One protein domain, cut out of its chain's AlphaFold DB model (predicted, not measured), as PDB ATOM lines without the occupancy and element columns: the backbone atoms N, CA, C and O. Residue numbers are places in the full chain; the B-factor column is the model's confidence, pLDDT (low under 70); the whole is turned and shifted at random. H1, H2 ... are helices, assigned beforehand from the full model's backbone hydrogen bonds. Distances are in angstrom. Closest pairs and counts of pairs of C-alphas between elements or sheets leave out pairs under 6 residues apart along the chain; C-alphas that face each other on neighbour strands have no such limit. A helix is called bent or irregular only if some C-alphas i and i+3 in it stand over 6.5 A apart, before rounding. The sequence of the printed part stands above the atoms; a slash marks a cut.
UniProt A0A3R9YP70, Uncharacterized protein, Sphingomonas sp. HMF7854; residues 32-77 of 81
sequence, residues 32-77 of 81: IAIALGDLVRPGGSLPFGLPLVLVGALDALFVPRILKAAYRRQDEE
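Overview. This is residues 32 to 77 of the 81 residues of an uncharacterized protein of Sphingomonas sp. HMF7854 (UniProt A0A3R9YP70). One long helix, H2, makes nearly the whole length of this rod, and a short helix, H1, sits beside its first turns, joined to it by a loop of residues 37 to 45 that folds back at that end. The far part of H2, residues 54 to 77, stands free as a long arm with a slight kink. The printed part has 46 residues with two named helices, H1 then H2, and no named strand, and the class is all helix. The whole is extended, with a radius of gyration of the C-alphas of 16.7 A and spans of 54 by 13 by 9 A.

Arrangement. H1, residues 32 to 36, and H2, residues 46 to 77, touch, with 13 pairs of C-alphas within 8 A. Their closest C-alphas are those of Ala 35 and Gly 49, 4.3 A apart. H2 touches H1 with residues 46 to 53 alone. Every O i to N i+4 pair is within hydrogen-bond range in H1, and 24 of 28 are in H2.

Along the chain. H1 begins at C-alpha 32, at (30.484, 13.276, -6.609), and ends at Leu 36. H2 begins at C-alpha 46, at (26.530, 20.695, -5.413), and ends at C-alpha 77, at (8.574, -19.434, 6.665), 45.6 A from first to last C-alpha. It has a kink of 28 degrees near residue 63. H2 is neither bent nor irregular, but only just: C-alphas 61 and 64 are 6.4 A apart.

Size, cuts and confidence. The two C-alphas farthest apart are those of Pro 42 and Glu 77, at 53.7 A. The link from H1 to H2, 9 residues, is short. The printed part has no cut. The mean pLDDT of the printed part is 88.2, and no printed residue is under 70.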
ATOM      1  N   ILE A  32      29.220  12.541  -6.779       91.75
ATOM      2  CA  ILE A  32      30.484  13.276  -6.609       91.75
ATOM      3  C   ILE A  32      30.950  13.859  -7.949       91.75
ATOM      4  O   ILE A  32      31.307  15.034  -8.012       91.75
ATOM      5  N   ALA A  33      30.903  13.071  -9.025       90.75
ATOM      6  CA  ALA A  33      31.284  13.518 -10.361       90.75
ATOM      7  C   ALA A  33      30.400  14.669 -10.870       90.75
ATOM      8  O   ALA A  33      30.899  15.569 -11.534       90.75
ATOM      9  N   ILE A  34      29.109  14.684 -10.525       90.00
ATOM     10  CA  ILE A  34      28.191  15.793 -10.839       90.00
ATOM     11  C   ILE A  34      28.455  17.016  -9.949       90.00
ATOM     12  O   ILE A  34      28.358  18.155 -10.405       90.00
ATOM     13  N   ALA A  35      28.760  16.799  -8.667       88.44
ATOM     14  CA  ALA A  35      29.014  17.884  -7.725       88.44
ATOM     15  C   ALA A  35      30.302  18.648  -8.053       88.44
ATOM     16  O   ALA A  35      30.322  19.869  -7.921       88.44
ATOM     17  N   LEU A  36      31.356  17.929  -8.449       86.31
ATOM     18  CA  LEU A  36      32.708  18.471  -8.621       86.31
ATOM     19  C   LEU A  36      33.141  18.613 -10.084       86.31
ATOM     20  O   LEU A  36      34.137  19.276 -10.353       86.31
ATOM     21  N   GLY A  37      32.449  17.954 -11.010       84.44
ATOM     22  CA  GLY A  37      32.798  17.937 -12.425       84.44
ATOM     23  C   GLY A  37      31.801  18.691 -13.294       84.44
ATOM     24  O   GLY A  37      30.665  18.956 -12.908       84.44
ATOM     25  N   ASP A  38      32.207  18.951 -14.532       81.75
ATOM     26  CA  ASP A  38      31.417  19.707 -15.510       81.75
ATOM     27  C   ASP A  38      30.363  18.856 -16.239       81.75
ATOM     28  O   ASP A  38      29.886  19.219 -17.312       81.75
ATOM     29  N   LEU A  39      29.993  17.704 -15.664       77.81
ATOM     30  CA  LEU A  39      29.128  16.704 -16.299       77.81
ATOM     31  C   LEU A  39      27.722  17.235 -16.610       77.81
ATOM     32  O   LEU A  39      27.132  16.869 -17.620       77.81
ATOM     33  N   VAL A  40      27.176  18.064 -15.716       79.25
ATOM     34  CA  VAL A  40      25.816  18.625 -15.834       79.25
ATOM     35  C   VAL A  40      25.859  20.131 -16.075       79.25
ATOM     36  O   VAL A  40      25.051  20.663 -16.833       79.25
ATOM     37  N   ARG A  41      26.790  20.836 -15.425       79.44
ATOM     38  CA  ARG A  41      26.977  22.280 -15.577       79.44
ATOM     39  C   ARG A  41      28.458  22.629 -15.396       79.44
ATOM     40  O   ARG A  41      29.067  22.059 -14.494       79.44
ATOM     41  N   PRO A  42      29.010  23.576 -16.178       78.25
ATOM     42  CA  PRO A  42      30.363  24.080 -15.959       78.25
ATOM     43  C   PRO A  42      30.522  24.639 -14.538       78.25
ATOM     44  O   PRO A  42      29.689  25.434 -14.095       78.25
ATOM     45  N   GLY A  43      31.576  24.224 -13.842       77.31
ATOM     46  CA  GLY A  43      31.861  24.502 -12.434       77.31
ATOM     47  C   GLY A  43      31.263  23.498 -11.440       77.31
ATOM     48  O   GLY A  43      31.434  23.682 -10.236       77.31
ATOM     49  N   GLY A  44      30.563  22.461 -11.915       79.75
ATOM     50  CA  GLY A  44      29.831  21.520 -11.068       79.75
ATOM     51  C   GLY A  44      28.574  22.117 -10.428       79.75
ATOM     52  O   GLY A  44      28.301  23.319 -10.484       79.75
ATOM     53  N   SER A  45      27.744  21.257  -9.834       83.69
ATOM     54  CA  SER A  45      26.575  21.709  -9.074       83.69
ATOM     55  C   SER A  45      26.318  20.834  -7.858       83.69
ATOM     56  O   SER A  45      25.722  19.754  -7.937       83.69
ATOM     57  N   LEU A  46      26.731  21.348  -6.700       86.00
ATOM     58  CA  LEU A  46      26.530  20.695  -5.413       86.00
ATOM     59  C   LEU A  46      25.046  20.389  -5.117       86.00
ATOM     60  O   LEU A  46      24.774  19.273  -4.678       86.00
ATOM     61  N   PRO A  47      24.070  21.277  -5.412       90.25
ATOM     62  CA  PRO A  47      22.651  20.970  -5.220       90.25
ATOM     63  C   PRO A  47      22.131  19.765  -6.012       90.25
ATOM     64  O   PRO A  47      21.174  19.137  -5.570       90.25
ATOM     65  N   PHE A  48      22.734  19.424  -7.157       84.56
ATOM     66  CA  PHE A  48      22.332  18.252  -7.948       84.56
ATOM     67  C   PHE A  48      23.131  16.997  -7.585       84.56
ATOM     68  O   PHE A  48      22.571  15.904  -7.538       84.56
ATOM     69  N   GLY A  49      24.425  17.141  -7.291       87.62
ATOM     70  CA  GLY A  49      25.274  16.008  -6.930       87.62
ATOM     71  C   GLY A  49      25.026  15.488  -5.513       87.62
ATOM     72  O   GLY A  49      24.968  14.277  -5.307       87.62
ATOM     73  N   LEU A  50      24.816  16.376  -4.535       92.00
ATOM     74  CA  LEU A  50      24.681  15.994  -3.125       92.00
ATOM     75  C   LEU A  50      23.474  15.074  -2.853       92.00
ATOM     76  O   LEU A  50      23.671  14.055  -2.190       92.00
ATOM     77  N   PRO A  51      22.256  15.337  -3.371       94.12
ATOM     78  CA  PRO A  51      21.141  14.408  -3.202       94.12
ATOM     79  C   PRO A  51      21.436  13.022  -3.780       94.12
ATOM     80  O   PRO A  51      21.101  12.020  -3.154       94.12
ATOM     81  N   LEU A  52      22.114  12.949  -4.930       92.00
ATOM     82  CA  LEU A  52      22.465  11.676  -5.556       92.00
ATOM     83  C   LEU A  52      23.485  10.892  -4.719       92.00
ATOM     84  O   LEU A  52      23.331   9.684  -4.540       92.00
ATOM     85  N   VAL A  53      24.475  11.583  -4.142       92.69
ATOM     86  CA  VAL A  53      25.412  10.984  -3.179       92.69
ATOM     87  C   VAL A  53      24.667  10.425  -1.973       92.69
ATOM     88  O   VAL A  53      24.918   9.290  -1.572       92.69
ATOM     89  N   LEU A  54      23.748  11.201  -1.397       94.50
ATOM     90  CA  LEU A  54      22.993  10.780  -0.220       94.50
ATOM     91  C   LEU A  54      22.124   9.559  -0.523       94.50
ATOM     92  O   LEU A  54      22.177   8.590   0.227       94.50
ATOM     93  N   VAL A  55      21.383   9.562  -1.632       94.31
ATOM     94  CA  VAL A  55      20.557   8.416  -2.040       94.31
ATOM     95  C   VAL A  55      21.424   7.182  -2.284       94.31
ATOM     96  O   VAL A  55      21.160   6.139  -1.695       94.31
ATOM     97  N   GLY A  56      22.510   7.306  -3.052       90.62
ATOM     98  CA  GLY A  56      23.417   6.187  -3.312       90.62
ATOM     99  C   GLY A  56      24.052   5.614  -2.039       90.62
ATOM    100  O   GLY A  56      24.158   4.395  -1.884       90.62
ATOM    101  N   ALA A  57      24.433   6.480  -1.095       92.38
ATOM    102  CA  ALA A  57      25.002   6.070   0.184       92.38
ATOM    103  C   ALA A  57      23.960   5.375   1.070       92.38
ATOM    104  O   ALA A  57      24.260   4.347   1.682       92.38
ATOM    105  N   LEU A  58      22.735   5.903   1.122       94.38
ATOM    106  CA  LEU A  58      21.631   5.267   1.832       94.38
ATOM    107  C   LEU A  58      21.334   3.892   1.223       94.38
ATOM    108  O   LEU A  58      21.331   2.898   1.948       94.38
ATOM    109  N   ASP A  59      21.192   3.789  -0.094       90.19
ATOM    110  CA  ASP A  59      20.921   2.514  -0.754       90.19
ATOM    111  C   ASP A  59      22.029   1.487  -0.491       90.19
ATOM    112  O   ASP A  59      21.742   0.358  -0.085       90.19
ATOM    113  N   ALA A  60      23.300   1.885  -0.593       88.81
ATOM    114  CA  ALA A  60      24.441   1.007  -0.324       88.81
ATOM    115  C   ALA A  60      24.474   0.452   1.115       88.81
ATOM    116  O   ALA A  60      25.061  -0.610   1.352       88.81
ATOM    117  N   LEU A  61      23.865   1.151   2.081       90.25
ATOM    118  CA  LEU A  61      23.884   0.798   3.507       90.25
ATOM    119  C   LEU A  61      22.592   0.129   3.997       90.25
ATOM    120  O   LEU A  61      22.651  -0.761   4.856       90.25
ATOM    121  N   PHE A  62      21.437   0.558   3.490       92.56
ATOM    122  CA  PHE A  62      20.121   0.124   3.962       92.56
ATOM    123  C   PHE A  62      19.574  -1.059   3.166       92.56
ATOM    124  O   PHE A  62      19.119  -2.030   3.778       92.56
ATOM    125  N   VAL A  63      19.692  -1.057   1.834       90.75
ATOM    126  CA  VAL A  63      19.203  -2.158   0.982       90.75
ATOM    127  C   VAL A  63      19.778  -3.520   1.401       90.75
ATOM    128  O   VAL A  63      18.999  -4.461   1.578       90.75
ATOM    129  N   PRO A  64      21.087  -3.670   1.686       86.00
ATOM    130  CA  PRO A  64      21.628  -4.966   2.077       86.00
ATOM    131  C   PRO A  64      21.126  -5.440   3.453       86.00
ATOM    132  O   PRO A  64      20.967  -6.643   3.679       86.00
ATOM    133  N   ARG A  65      20.823  -4.510   4.374       90.31
ATOM    134  CA  ARG A  65      20.189  -4.841   5.663       90.31
ATOM    135  C   ARG A  65      18.760  -5.340   5.471       90.31
ATOM    136  O   ARG A  65      18.389  -6.337   6.090       90.31
ATOM    137  N   ILE A  66      17.989  -4.682   4.605       92.31
ATOM    138  CA  ILE A  66      16.613  -5.076   4.285       92.31
ATOM    139  C   ILE A  66      16.604  -6.451   3.609       92.31
ATOM    140  O   ILE A  66      15.849  -7.324   4.031       92.31
ATOM    141  N   LEU A  67      17.495  -6.695   2.642       90.62
ATOM    142  CA  LEU A  67      17.619  -8.002   1.989       90.62
ATOM    143  C   LEU A  67      17.953  -9.115   2.980       90.62
ATOM    144  O   LEU A  67      17.331 -10.172   2.947       90.62
ATOM    145  N   LYS A  68      18.897  -8.875   3.899       90.31
ATOM    146  CA  LYS A  68      19.232  -9.851   4.942       90.31
ATOM    147  C   LYS A  68      18.021 -10.169   5.824       90.31
ATOM    148  O   LYS A  68      17.790 -11.333   6.143       90.31
ATOM    149  N   ALA A  69      17.244  -9.154   6.206       91.06
ATOM    150  CA  ALA A  69      16.025  -9.346   6.988       91.06
ATOM    151  C   ALA A  69      14.948 -10.118   6.206       91.06
ATOM    152  O   ALA A  69      14.311 -11.005   6.769       91.06
ATOM    153  N   ALA A  70      14.782  -9.824   4.914       91.25
ATOM    154  CA  ALA A  70      13.850 -10.523   4.036       91.25
ATOM    155  C   ALA A  70      14.230 -12.002   3.854       91.25
ATOM    156  O   ALA A  70      13.371 -12.870   3.971       91.25
ATOM    157  N   TYR A  71      15.514 -12.307   3.643       90.44
ATOM    158  CA  TYR A  71      15.981 -13.692   3.525       90.44
ATOM    159  C   TYR A  71      15.805 -14.480   4.818       90.44
ATOM    160  O   TYR A  71      15.373 -15.625   4.759       90.44
ATOM    161  N   ARG A  72      16.044 -13.856   5.979       89.88
ATOM    162  CA  ARG A  72      15.779 -14.497   7.271       89.88
ATOM    163  C   ARG A  72      14.302 -14.877   7.426       89.88
ATOM    164  O   ARG A  72      14.018 -15.997   7.824       89.88
ATOM    165  N   ARG A  73      13.374 -13.985   7.056       90.56
ATOM    166  CA  ARG A  73      11.928 -14.279   7.089       90.56
ATOM    167  C   ARG A  73      11.548 -15.426   6.150       90.56
ATOM    168  O   ARG A  73      10.829 -16.324   6.558       90.56
ATOM    169  N   GLN A  74      12.087 -15.436   4.929       87.38
ATOM    170  CA  GLN A  74      11.863 -16.535   3.980       87.38
ATOM    171  C   GLN A  74      12.378 -17.879   4.504       87.38
ATOM    172  O   GLN A  74      11.785 -18.916   4.229       87.38
ATOM    173  N   ASP A  75      13.500 -17.873   5.225       87.56
ATOM    174  CA  ASP A  75      14.068 -19.094   5.792       87.56
ATOM    175  C   ASP A  75      13.223 -19.597   6.982       87.56
ATOM    176  O   ASP A  75      12.964 -20.796   7.068       87.56
ATOM    177  N   GLU A  76      12.685 -18.688   7.807       87.31
ATOM    178  CA  GLU A  76      11.724 -18.999   8.879       87.31
ATOM    179  C   GLU A  76      10.405 -19.583   8.341       87.31
ATOM    180  O   GLU A  76       9.948 -20.615   8.831       87.31
ATOM    181  N   GLU A  77       9.813 -18.967   7.312       85.19
ATOM    182  CA  GLU A  77       8.574 -19.434   6.665       85.19
ATOM    183  C   GLU A  77       8.753 -20.790   5.966       85.19
ATOM    184  O   GLU A  77       7.841 -21.613   5.952       85.19
TER     185      GLU A  77